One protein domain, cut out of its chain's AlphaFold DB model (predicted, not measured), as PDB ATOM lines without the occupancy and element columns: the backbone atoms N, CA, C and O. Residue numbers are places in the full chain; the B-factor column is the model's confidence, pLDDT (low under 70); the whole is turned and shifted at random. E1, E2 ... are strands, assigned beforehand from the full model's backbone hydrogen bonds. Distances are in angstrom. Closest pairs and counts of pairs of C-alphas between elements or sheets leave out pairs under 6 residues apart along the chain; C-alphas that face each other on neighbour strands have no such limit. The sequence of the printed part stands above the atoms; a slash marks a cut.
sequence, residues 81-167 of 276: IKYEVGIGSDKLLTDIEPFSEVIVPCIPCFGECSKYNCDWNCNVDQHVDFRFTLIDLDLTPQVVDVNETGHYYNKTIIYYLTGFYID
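Overview. This is residues 81 to 167 of the 276 residues of an uncharacterized protein of Mytilus coruscus (UniProt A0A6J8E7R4). With little regular structure, this is a long thin rod: a small antiparallel sheet, E2-E1-E5, near the middle, the hairpin E3-E4 at one end, and a long loop, residues 104 to 141, whose residues 111 to 116 stick out at the other. The 87 printed residues hold five named strands, E1 to E5, and no named helix; the class is all strand, with 28 residues in named elements. It is extended, with a radius of gyration of the C-alphas of 20.3 A and spans of 73 by 22 by 21 A.

Along the chain. E1, residues 81 to 88, starts at C-alpha (-43.270, -21.692, -1.691) and spans 22.1 A; E2, 97 to 103, spans 16.7 A. E3 is 142 to 146, E4 152 to 156, and E5 160 to 162, ending at C-alpha (-43.187, -34.751, -10.698).

Arrangement. Hairpin E1-E2 has N 85 and O 100 at 2.9 A, within hydrogen-bond range, as are N 160 and O 88 of E5 and E1, 3.0 A, and N 145 and O 153 of hairpin E3-E4, 2.9 A. The sheet is only just strongly twisted, with C-alphas up to 4.3 A off its plane. E4 and E5 are apart.

Size, cuts and confidence. C-alphas 112 and 149, the farthest apart, are 73.5 A apart. The printed part has no cut; link E2 to E3 is long. Residues 81, 115 to 117, 124 to 129 and 163 to 165 have pLDDT under 70.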
ATOM      1  N   ILE A  81     -42.695 -21.806  -3.037       68.19
ATOM      2  CA  ILE A  81     -43.270 -21.692  -1.691       68.19
ATOM      3  C   ILE A  81     -43.404 -23.059  -1.006       68.19
ATOM      4  O   ILE A  81     -43.474 -23.133   0.215       68.19
ATOM      5  N   LYS A  82     -43.409 -24.146  -1.794       77.31
ATOM      6  CA  LYS A  82     -43.384 -25.542  -1.337       77.31
ATOM      7  C   LYS A  82     -42.956 -26.499  -2.452       77.31
ATOM      8  O   LYS A  82     -43.094 -26.205  -3.641       77.31
ATOM      9  N   TYR A  83     -42.469 -27.668  -2.055       79.38
ATOM     10  CA  TYR A  83     -42.303 -28.824  -2.923       79.38
ATOM     11  C   TYR A  83     -43.397 -29.832  -2.607       79.38
ATOM     12  O   TYR A  83     -43.505 -30.342  -1.488       79.38
ATOM     13  N   GLU A  84     -44.179 -30.133  -3.629       84.75
ATOM     14  CA  GLU A  84     -45.158 -31.204  -3.615       84.75
ATOM     15  C   GLU A  84     -44.710 -32.275  -4.586       84.75
ATOM     16  O   GLU A  84     -44.060 -31.965  -5.583       84.75
ATOM     17  N   VAL A  85     -45.067 -33.521  -4.316       83.75
ATOM     18  CA  VAL A  85     -44.802 -34.635  -5.220       83.75
ATOM     19  C   VAL A  85     -46.043 -35.478  -5.401       83.75
ATOM     20  O   VAL A  85     -46.787 -35.721  -4.456       83.75
ATOM     21  N   GLY A  86     -46.244 -35.913  -6.635       85.81
ATOM     22  CA  GLY A  86     -47.259 -36.885  -7.009       85.81
ATOM     23  C   GLY A  86     -46.672 -37.900  -7.980       85.81
ATOM     24  O   GLY A  86     -45.589 -37.686  -8.546       85.81
ATOM     25  N   ILE A  87     -47.384 -39.011  -8.145       87.25
ATOM     26  CA  ILE A  87     -47.006 -40.097  -9.047       87.25
ATOM     27  C   ILE A  87     -48.058 -40.205 -10.142       87.25
ATOM     28  O   ILE A  87     -49.247 -40.356  -9.863       87.25
ATOM     29  N   GLY A  88     -47.601 -40.141 -11.389       86.00
ATOM     30  CA  GLY A  88     -48.446 -40.259 -12.570       86.00
ATOM     31  C   GLY A  88     -48.118 -41.465 -13.434       86.00
ATOM     32  O   GLY A  88     -46.979 -41.948 -13.458       86.00
ATOM     33  N   SER A  89     -49.115 -41.902 -14.199       84.56
ATOM     34  CA  SER A  89     -48.950 -42.853 -15.303       84.56
ATOM     35  C   SER A  89     -48.228 -42.247 -16.519       84.56
ATOM     36  O   SER A  89     -47.635 -42.978 -17.313       84.56
ATOM     37  N   ASP A  90     -48.210 -40.915 -16.641       82.31
ATOM     38  CA  ASP A  90     -47.433 -40.147 -17.623       82.31
ATOM     39  C   ASP A  90     -46.861 -38.871 -16.972       82.31
ATOM     40  O   ASP A  90     -47.184 -38.513 -15.835       82.31
ATOM     41  N   LYS A  91     -45.994 -38.158 -17.690       78.75
ATOM     42  CA  LYS A  91     -45.406 -36.892 -17.251       78.75
ATOM     43  C   LYS A  91     -46.497 -35.879 -16.901       78.75
ATOM     44  O   LYS A  91     -47.380 -35.614 -17.709       78.75
ATOM     45  N   LEU A  92     -46.341 -35.236 -15.742       77.06
ATOM     46  CA  LEU A  92     -47.224 -34.187 -15.204       77.06
ATOM     47  C   LEU A  92     -48.614 -34.677 -14.765       77.06
ATOM     48  O   LEU A  92     -49.426 -33.853 -14.348       77.06
ATOM     49  N   LEU A  93     -48.885 -35.983 -14.834       80.56
ATOM     50  CA  LEU A  93     -50.067 -36.583 -14.221       80.56
ATOM     51  C   LEU A  93     -49.779 -36.970 -12.766       80.56
ATOM     52  O   LEU A  93     -48.631 -37.160 -12.372       80.56
ATOM     53  N   THR A  94     -50.846 -37.091 -11.983       82.94
ATOM     54  CA  THR A  94     -50.830 -37.515 -10.572       82.94
ATOM     55  C   THR A  94     -52.002 -38.454 -10.268       82.94
ATOM     56  O   THR A  94     -52.606 -38.422  -9.201       82.94
ATOM     57  N   ASP A  95     -52.379 -39.259 -11.262       84.75
ATOM     58  CA  ASP A  95     -53.517 -40.180 -11.238       84.75
ATOM     59  C   ASP A  95     -53.274 -41.446 -10.406       84.75
ATOM     60  O   ASP A  95     -54.234 -42.130 -10.055       84.75
ATOM     61  N   ILE A  96     -52.013 -41.751 -10.090       85.12
ATOM     62  CA  ILE A  96     -51.631 -42.895  -9.256       85.12
ATOM     63  C   ILE A  96     -51.522 -42.467  -7.798       85.12
ATOM     64  O   ILE A  96     -52.127 -43.088  -6.934       85.12
ATOM     65  N   GLU A  97     -50.802 -41.375  -7.543       86.19
ATOM     66  CA  GLU A  97     -50.787 -40.711  -6.243       86.19
ATOM     67  C   GLU A  97     -50.908 -39.199  -6.418       86.19
ATOM     68  O   GLU A  97     -50.100 -38.605  -7.152       86.19
ATOM     69  N   PRO A  98     -51.871 -38.556  -5.733       84.00
ATOM     70  CA  PRO A  98     -52.054 -37.117  -5.806       84.00
ATOM     71  C   PRO A  98     -50.855 -36.369  -5.213       84.00
ATOM     72  O   PRO A  98     -50.034 -36.923  -4.480       84.00
ATOM     73  N   PHE A  99     -50.776 -35.069  -5.508       83.00
ATOM     74  CA  PHE A  99     -49.769 -34.212  -4.896       83.00
ATOM     75  C   PHE A  99     -49.885 -34.232  -3.371       83.00
ATOM     76  O   PHE A  99     -50.936 -33.940  -2.802       83.00
ATOM     77  N   SER A 100     -48.769 -34.549  -2.727       82.88
ATOM     78  CA  SER A 100     -48.570 -34.429  -1.291       82.88
ATOM     79  C   SER A 100     -47.411 -33.480  -1.025       82.88
ATOM     80  O   SER A 100     -46.406 -33.475  -1.739       82.88
ATOM     81  N   GLU A 101     -47.564 -32.645  -0.003       83.75
ATOM     82  CA  GLU A 101     -46.500 -31.760   0.445       83.75
ATOM     83  C   GLU A 101     -45.382 -32.583   1.085       83.75
ATOM     84  O   GLU A 101     -45.619 -33.369   2.002       83.75
ATOM     85  N   VAL A 102     -44.157 -32.395   0.596       83.50
ATOM     86  CA  VAL A 102     -42.978 -33.094   1.126       83.50
ATOM     87  C   VAL A 102     -41.977 -32.151   1.761       83.50
ATOM     88  O   VAL A 102     -41.282 -32.547   2.697       83.50
ATOM     89  N   ILE A 103     -41.870 -30.917   1.262       79.94
ATOM     90  CA  ILE A 103     -40.926 -29.932   1.789       79.94
ATOM     91  C   ILE A 103     -41.554 -28.547   1.711       79.94
ATOM     92  O   ILE A 103     -41.939 -28.091   0.636       79.94
ATOM     93  N   VAL A 104     -41.543 -27.835   2.832       77.12
ATOM     94  CA  VAL A 104     -41.754 -26.387   2.864       77.12
ATOM     95  C   VAL A 104     -40.380 -25.730   3.008       77.12
ATOM     96  O   VAL A 104     -39.698 -25.985   4.005       77.12
ATOM     97  N   PRO A 105     -39.921 -24.942   2.015       74.69
ATOM     98  CA  PRO A 105     -38.693 -24.176   2.115       74.69
ATOM     99  C   PRO A 105     -38.671 -23.354   3.395       74.69
ATOM    100  O   PRO A 105     -39.606 -22.626   3.724       74.69
ATOM    101  N   CYS A 106     -37.565 -23.464   4.111       76.69
ATOM    102  CA  CYS A 106     -37.321 -22.627   5.261       76.69
ATOM    103  C   CYS A 106     -37.113 -21.169   4.806       76.69
ATOM    104  O   CYS A 106     -36.392 -20.909   3.841       76.69
ATOM    105  N   ILE A 107     -37.742 -20.218   5.504       75.50
ATOM    106  CA  ILE A 107     -37.627 -18.782   5.220       75.50
ATOM    107  C   ILE A 107     -36.678 -18.158   6.255       75.50
ATOM    108  O   ILE A 107     -36.992 -18.204   7.443       75.50
ATOM    109  N   PRO A 108     -35.542 -17.560   5.857       76.69
ATOM    110  CA  PRO A 108     -34.596 -16.951   6.788       76.69
ATOM    111  C   PRO A 108     -35.092 -15.631   7.378       76.69
ATOM    112  O   PRO A 108     -35.723 -14.811   6.707       76.69
ATOM    113  N   CYS A 109     -34.787 -15.425   8.658       76.81
ATOM    114  CA  CYS A 109     -35.028 -14.164   9.351       76.81
ATOM    115  C   CYS A 109     -33.904 -13.152   9.059       76.81
ATOM    116  O   CYS A 109     -32.725 -13.482   9.171       76.81
ATOM    117  N   PHE A 110     -34.259 -11.897   8.766       75.00
ATOM    118  CA  PHE A 110     -33.312 -10.795   8.564       75.00
ATOM    119  C   PHE A 110     -33.574  -9.650   9.545       75.00
ATOM    120  O   PHE A 110     -34.657  -9.072   9.556       75.00
ATOM    121  N   GLY A 111     -32.567  -9.288  10.342       75.69
ATOM    122  CA  GLY A 111     -32.646  -8.142  11.254       75.69
ATOM    123  C   GLY A 111     -33.647  -8.303  12.407       75.69
ATOM    124  O   GLY A 111     -34.441  -9.237  12.469       75.69
ATOM    125  N   GLU A 112     -33.619  -7.373  13.360       72.50
ATOM    126  CA  GLU A 112     -34.376  -7.484  14.623       72.50
ATOM    127  C   GLU A 112     -35.906  -7.443  14.459       72.50
ATOM    128  O   GLU A 112     -36.655  -7.815  15.370       72.50
ATOM    129  N   CYS A 113     -36.374  -7.005  13.291       71.44
ATOM    130  CA  CYS A 113     -37.784  -6.957  12.951       71.44
ATOM    131  C   CYS A 113     -38.321  -8.283  12.386       71.44
ATOM    132  O   CYS A 113     -39.532  -8.494  12.372       71.44
ATOM    133  N   SER A 114     -37.471  -9.246  12.032       71.75
ATOM    134  CA  SER A 114     -37.900 -10.552  11.528       71.75
ATOM    135  C   SER A 114     -38.426 -11.491  12.625       71.75
ATOM    136  O   SER A 114     -37.798 -12.484  12.978       71.75
ATOM    137  N   LYS A 115     -39.602 -11.173  13.178       64.06
ATOM    138  CA  LYS A 115     -40.224 -11.905  14.299       64.06
ATOM    139  C   LYS A 115     -41.270 -12.946  13.891       64.06
ATOM    140  O   LYS A 115     -41.543 -13.846  14.679       64.06
ATOM    141  N   TYR A 116     -41.846 -12.824  12.695       63.34
ATOM    142  CA  TYR A 116     -42.943 -13.669  12.205       63.34
ATOM    143  C   TYR A 116     -42.588 -14.308  10.858       63.34
ATOM    144  O   TYR A 116     -41.764 -13.762  10.123       63.34
ATOM    145  N   ASN A 117     -43.186 -15.460  10.539       66.50
ATOM    146  CA  ASN A 117     -43.073 -16.158   9.248       66.50
ATOM    147  C   ASN A 117     -41.630 -16.398   8.739       66.50
ATOM    148  O   ASN A 117     -41.370 -16.315   7.542       66.50
ATOM    149  N   CYS A 118     -40.671 -16.630   9.641       72.69
ATOM    150  CA  CYS A 118     -39.308 -17.084   9.326       72.69
ATOM    151  C   CYS A 118     -38.763 -17.995  10.428       72.69
ATOM    152  O   CYS A 118     -39.320 -18.057  11.526       72.69
ATOM    153  N   ASP A 119     -37.631 -18.627  10.143       77.94
ATOM    154  CA  ASP A 119     -36.812 -19.377  11.084       77.94
ATOM    155  C   ASP A 119     -35.408 -18.745  11.197       77.94
ATOM    156  O   ASP A 119     -34.749 -18.451  10.197       77.94
ATOM    157  N   TRP A 120     -34.933 -18.531  12.428       80.81
ATOM    158  CA  TRP A 120     -33.581 -18.028  12.720       80.81
ATOM    159  C   TRP A 120     -32.493 -19.078  12.490       80.81
ATOM    160  O   TRP A 120     -31.328 -18.728  12.320       80.81
ATOM    161  N   ASN A 121     -32.864 -20.358  12.477       83.06
ATOM    162  CA  ASN A 121     -31.957 -21.457  12.152       83.06
ATOM    163  C   ASN A 121     -31.829 -21.673  10.639       83.06
ATOM    164  O   ASN A 121     -31.076 -22.544  10.202       83.06
ATOM    165  N   CYS A 122     -32.556 -20.896   9.835       78.88
ATOM    166  CA  CYS A 122     -32.470 -20.953   8.390       78.88
ATOM    167  C   CYS A 122     -31.169 -20.321   7.891       78.88
ATOM    168  O   CYS A 122     -30.954 -19.119   8.057       78.88
ATOM    169  N   ASN A 123     -30.316 -21.107   7.241       75.00
ATOM    170  CA  ASN A 123     -29.056 -20.619   6.698       75.00
ATOM    171  C   ASN A 123     -29.190 -20.287   5.202       75.00
ATOM    172  O   ASN A 123     -29.473 -21.171   4.398       75.00
ATOM    173  N   VAL A 124     -28.956 -19.023   4.839       69.56
ATOM    174  CA  VAL A 124     -29.015 -18.518   3.451       69.56
ATOM    175  C   VAL A 124     -27.879 -19.017   2.557       69.56
ATOM    176  O   VAL A 124     -28.043 -19.047   1.342       69.56
ATOM    177  N   ASP A 125     -26.756 -19.438   3.144       67.12
ATOM    178  CA  ASP A 125     -25.541 -19.801   2.401       67.12
ATOM    179  C   ASP A 125     -25.374 -21.318   2.219       67.12
ATOM    180  O   ASP A 125     -24.384 -21.784   1.651       67.12
ATOM    181  N   GLN A 126     -26.323 -22.118   2.714       64.81
ATOM    182  CA  GLN A 126     -26.280 -23.570   2.585       64.81
ATOM    183  C   GLN A 126     -27.296 -24.067   1.563       64.81
ATOM    184  O   GLN A 126     -28.505 -23.954   1.738       64.81
ATOM    185  N   HIS A 127     -26.784 -24.714   0.517       66.12
ATOM    186  CA  HIS A 127     -27.592 -25.602  -0.305       66.12
ATOM    187  C   HIS A 127     -27.941 -26.837   0.525       66.12
ATOM    188  O   HIS A 127     -27.062 -27.614   0.902       66.12
ATOM    189  N   VAL A 128     -29.223 -26.985   0.852       65.25
ATOM    190  CA  VAL A 128     -29.721 -28.137   1.600       65.25
ATOM    191  C   VAL A 128     -30.252 -29.167   0.613       65.25
ATOM    192  O   VAL A 128     -31.264 -28.943  -0.050       65.25
ATOM    193  N   ASP A 129     -29.571 -30.308   0.533       66.31
ATOM    194  CA  ASP A 129     -30.085 -31.477  -0.173       66.31
ATOM    195  C   ASP A 129     -31.195 -32.113   0.666       66.31
ATOM    196  O   ASP A 129     -30.941 -32.768   1.681       66.31
ATOM    197  N   PHE A 130     -32.439 -31.943   0.233       70.19
ATOM    198  CA  PHE A 130     -33.568 -32.610   0.864       70.19
ATOM    199  C   PHE A 130     -33.797 -33.987   0.243       70.19
ATOM    200  O   PHE A 130     -33.964 -34.134  -0.967       70.19
ATOM    201  N   ARG A 131     -33.830 -35.009   1.100       74.69
ATOM    202  CA  ARG A 131     -34.233 -36.369   0.739       74.69
ATOM    203  C   ARG A 131     -35.575 -36.657   1.387       74.69
ATOM    204  O   ARG A 131     -35.704 -36.525   2.599       74.69
ATOM    205  N   PHE A 132     -36.540 -37.078   0.585       73.06
ATOM    206  CA  PHE A 132     -37.838 -37.545   1.054       73.06
ATOM    207  C   PHE A 132     -38.060 -38.983   0.581       73.06
ATOM    208  O   PHE A 132     -37.491 -39.416  -0.424       73.06
ATOM    209  N   THR A 133     -38.887 -39.712   1.324       79.81
ATOM    210  CA  THR A 133     -39.289 -41.078   0.996       79.81
ATOM    211  C   THR A 133     -40.805 -41.118   0.971       79.81
ATOM    212  O   THR A 133     -41.439 -40.756   1.958       79.81
ATOM    213  N   LEU A 134     -41.370 -41.570  -0.143       76.19
ATOM    214  CA  LEU A 134     -42.785 -41.903  -0.226       76.19
ATOM    215  C   LEU A 134     -42.972 -43.339   0.277       76.19
ATOM    216  O   LEU A 134     -42.254 -44.244  -0.154       76.19
ATOM    217  N   ILE A 135     -43.890 -43.523   1.220       80.50
ATOM    218  CA  ILE A 135     -44.252 -44.821   1.805       80.50
ATOM    219  C   ILE A 135     -45.701 -45.154   1.449       80.50
ATOM    220  O   ILE A 135     -46.437 -44.276   1.014       80.50
ATOM    221  N   ASP A 136     -46.085 -46.418   1.629       79.88
ATOM    222  CA  ASP A 136     -47.465 -46.896   1.447       79.88
ATOM    223  C   ASP A 136     -48.053 -46.677   0.041       79.88
ATOM    224  O   ASP A 136     -49.258 -46.531  -0.128       79.88
ATOM    225  N   LEU A 137     -47.191 -46.708  -0.979       81.31
ATOM    226  CA  LEU A 137     -47.571 -46.586  -2.385       81.31
ATOM    227  C   LEU A 137     -48.091 -47.919  -2.948       81.31
ATOM    228  O   LEU A 137     -47.372 -48.923  -2.911       81.31
ATOM    229  N   ASP A 138     -49.278 -47.916  -3.558       82.12
ATOM    230  CA  ASP A 138     -49.830 -49.086  -4.260       82.12
ATOM    231  C   ASP A 138     -49.436 -49.083  -5.748       82.12
ATOM    232  O   ASP A 138     -50.217 -48.757  -6.644       82.12
ATOM    233  N   LEU A 139     -48.167 -49.401  -6.025       84.25
ATOM    234  CA  LEU A 139     -47.636 -49.424  -7.390       84.25
ATOM    235  C   LEU A 139     -47.631 -50.837  -7.964       84.25
ATOM    236  O   LEU A 139     -46.936 -51.732  -7.475       84.25
ATOM    237  N   THR A 140     -48.321 -51.021  -9.089       83.25
ATOM    238  CA  THR A 140     -48.270 -52.285  -9.834       83.25
ATOM    239  C   THR A 140     -47.029 -52.323 -10.741       83.25
ATOM    240  O   THR A 140     -46.861 -51.447 -11.592       83.25
ATOM    241  N   PRO A 141     -46.114 -53.303 -10.587       79.12
ATOM    242  CA  PRO A 141     -44.843 -53.309 -11.322       79.12
ATOM    243  C   PRO A 141     -44.991 -53.771 -12.779       79.12
ATOM    244  O   PRO A 141     -44.206 -53.379 -13.647       79.12
ATOM    245  N   GLN A 142     -45.980 -54.624 -13.055       83.00
ATOM    246  CA  GLN A 142     -46.274 -55.142 -14.387       83.00
ATOM    247  C   GLN A 142     -47.777 -55.287 -14.578       83.00
ATOM    248  O   GLN A 142     -48.491 -55.687 -13.659       83.00
ATOM    249  N   VAL A 143     -48.228 -55.035 -15.803       82.00
ATOM    250  CA  VAL A 143     -49.580 -55.367 -16.255       82.00
ATOM    251  C   VAL A 143     -49.509 -56.383 -17.382       82.00
ATOM    252  O   VAL A 143     -48.538 -56.426 -18.142       82.00
ATOM    253  N   VAL A 144     -50.536 -57.221 -17.473       86.44
ATOM    254  CA  VAL A 144     -50.679 -58.159 -18.582       86.44
ATOM    255  C   VAL A 144     -51.254 -57.386 -19.766       86.44
ATOM    256  O   VAL A 144     -52.369 -56.877 -19.682       86.44
ATOM    257  N   ASP A 145     -50.485 -57.289 -20.846       84.44
ATOM    258  CA  ASP A 145     -50.882 -56.634 -22.096       84.44
ATOM    259  C   ASP A 145     -51.028 -57.683 -23.209       84.44
ATOM    260  O   ASP A 145     -50.484 -58.790 -23.114       84.44
ATOM    261  N   VAL A 146     -51.783 -57.359 -24.256       88.69
ATOM    262  CA  VAL A 146     -52.038 -58.257 -25.389       88.69
ATOM    263  C   VAL A 146     -51.397 -57.667 -26.632       88.69
ATOM    264  O   VAL A 146     -51.690 -56.539 -27.018       88.69
ATOM    265  N   ASN A 147     -50.509 -58.424 -27.274       87.19
ATOM    266  CA  ASN A 147     -49.872 -57.959 -28.503       87.19
ATOM    267  C   ASN A 147     -50.836 -58.034 -29.706       87.19
ATOM    268  O   ASN A 147     -51.922 -58.606 -29.635       87.19
ATOM    269  N   GLU A 148     -50.396 -57.524 -30.858       87.81
ATOM    270  CA  GLU A 148     -51.177 -57.542 -32.106       87.81
ATOM    271  C   GLU A 148     -51.559 -58.959 -32.585       87.81
ATOM    272  O   GLU A 148     -52.481 -59.114 -33.383       87.81
ATOM    273  N   THR A 149     -50.886 -60.006 -32.089       90.12
ATOM    274  CA  THR A 149     -51.177 -61.413 -32.407       90.12
ATOM    275  C   THR A 149     -52.057 -62.114 -31.366       90.12
ATOM    276  O   THR A 149     -52.322 -63.308 -31.502       90.12
ATOM    277  N   GLY A 150     -52.546 -61.397 -30.346       86.12
ATOM    278  CA  GLY A 150     -53.422 -61.938 -29.301       86.12
ATOM    279  C   GLY A 150     -52.698 -62.674 -28.165       86.12
ATOM    280  O   GLY A 150     -53.345 -63.327 -27.348       86.12
ATOM    281  N   HIS A 151     -51.369 -62.605 -28.104       88.62
ATOM    282  CA  HIS A 151     -50.562 -63.217 -27.051       88.62
ATOM    283  C   HIS A 151     -50.427 -62.284 -25.844       88.62
ATOM    284  O   HIS A 151     -50.065 -61.113 -25.992       88.62
ATOM    285  N   TYR A 152     -50.663 -62.830 -24.651       89.19
ATOM    286  CA  TYR A 152     -50.484 -62.127 -23.383       89.19
ATOM    287  C   TYR A 152     -49.004 -62.048 -23.011       89.19
ATOM    288  O   TYR A 152     -48.307 -63.060 -23.022       89.19
ATOM    289  N   TYR A 153     -48.526 -60.869 -22.634       86.69
ATOM    290  CA  TYR A 153     -47.174 -60.687 -22.117       86.69
ATOM    291  C   TYR A 153     -47.157 -59.684 -20.965       86.69
ATOM    292  O   TYR A 153     -48.034 -58.831 -20.843       86.69
ATOM    293  N   ASN A 154     -46.136 -59.777 -20.116       86.75
ATOM    294  CA  ASN A 154     -45.962 -58.836 -19.019       86.75
ATOM    295  C   ASN A 154     -45.277 -57.571 -19.528       86.75
ATOM    296  O   ASN A 154     -44.146 -57.613 -20.020       86.75
ATOM    297  N   LYS A 155     -45.949 -56.439 -19.366       84.81
ATOM    298  CA  LYS A 155     -45.433 -55.118 -19.698       84.81
ATOM    299  C   LYS A 155     -45.050 -54.387 -18.422       84.81
ATOM    300  O   LYS A 155     -45.865 -54.250 -17.513       84.81
ATOM    301  N   THR A 156     -43.812 -53.912 -18.363       85.62
ATOM    302  CA  THR A 156     -43.341 -53.041 -17.280       85.62
ATOM    303  C   THR A 156     -44.031 -51.684 -17.376       85.62
ATOM    304  O   THR A 156     -44.037 -51.080 -18.451       85.62
ATOM    305  N   ILE A 157     -44.586 -51.203 -16.264       81.44
ATOM    306  CA  ILE A 157     -45.120 -49.839 -16.163       81.44
ATOM    307  C   ILE A 157     -44.010 -48.889 -15.713       81.44
ATOM    308  O   ILE A 157     -43.196 -49.222 -14.852       81.44
ATOM    309  N   ILE A 158     -43.974 -47.707 -16.325       80.00
ATOM    310  CA  ILE A 158     -43.110 -46.601 -15.920       80.00
ATOM    311  C   ILE A 158     -43.996 -45.586 -15.208       80.00
ATOM    312  O   ILE A 158     -44.980 -45.130 -15.779       80.00
ATOM    313  N   TYR A 159     -43.625 -45.237 -13.981       82.44
ATOM    314  CA  TYR A 159     -44.260 -44.170 -13.218       82.44
ATOM    315  C   TYR A 159     -43.391 -42.917 -13.262       82.44
ATOM    316  O   TYR A 159     -42.159 -43.005 -13.209       82.44
ATOM    317  N   TYR A 160     -44.026 -41.753 -13.345       80.25
ATOM    318  CA  TYR A 160     -43.339 -40.468 -13.385       80.25
ATOM    319  C   TYR A 160     -43.503 -39.747 -12.051       80.25
ATOM    320  O   TYR A 160     -44.618 -39.518 -11.593       80.25
ATOM    321  N   LEU A 161     -42.373 -39.373 -11.449       78.31
ATOM    322  CA  LEU A 161     -42.330 -38.471 -10.304       78.31
ATOM    323  C   LEU A 161     -42.260 -37.031 -10.817       78.31
ATOM    324  O   LEU A 161     -41.357 -36.686 -11.584       78.31
ATOM    325  N   THR A 162     -43.178 -36.184 -10.369       75.81
ATOM    326  CA  THR A 162     -43.187 -34.751 -10.698       75.81
ATOM    327  C   THR A 162     -43.353 -33.921  -9.439       75.81
ATOM    328  O   THR A 162     -44.144 -34.308  -8.581       75.81
ATOM    329  N   GLY A 163     -42.645 -32.788  -9.323       62.22
ATOM    330  CA  GLY A 163     -42.820 -31.956  -8.136       62.22
ATOM    331  C   GLY A 163     -42.038 -30.650  -8.030       62.22
ATOM    332  O   GLY A 163     -40.838 -30.662  -7.768       62.22
ATOM    333  N   PHE A 164     -42.751 -29.528  -8.173       63.75
ATOM    334  CA  PHE A 164     -42.480 -28.231  -7.537       63.75
ATOM    335  C   PHE A 164     -43.729 -27.343  -7.685       63.75
ATOM    336  O   PHE A 164     -44.343 -27.329  -8.752       63.75
ATOM    337  N   TYR A 165     -44.110 -26.611  -6.635       66.75
ATOM    338  CA  TYR A 165     -45.224 -25.661  -6.695       66.75
ATOM    339  C   TYR A 165     -44.669 -24.247  -6.895       66.75
ATOM    340  O   TYR A 165     -43.886 -23.755  -6.078       66.75
ATOM    341  N   ILE A 166     -45.069 -23.602  -7.992       71.06
ATOM    342  CA  ILE A 166     -44.793 -22.185  -8.258       71.06
ATOM    343  C   ILE A 166     -46.081 -21.425  -8.009       71.06
ATOM    344  O   ILE A 166     -47.134 -21.829  -8.498       71.06
ATOM    345  N   ASP A 167     -45.984 -20.312  -7.297       75.75
ATOM    346  CA  ASP A 167     -47.117 -19.413  -7.160       75.75
ATOM    347  C   ASP A 167     -47.523 -18.810  -8.521       75.75
ATOM    348  O   ASP A 167     -46.732 -18.174  -9.226       75.75
TER     349      ASP A 167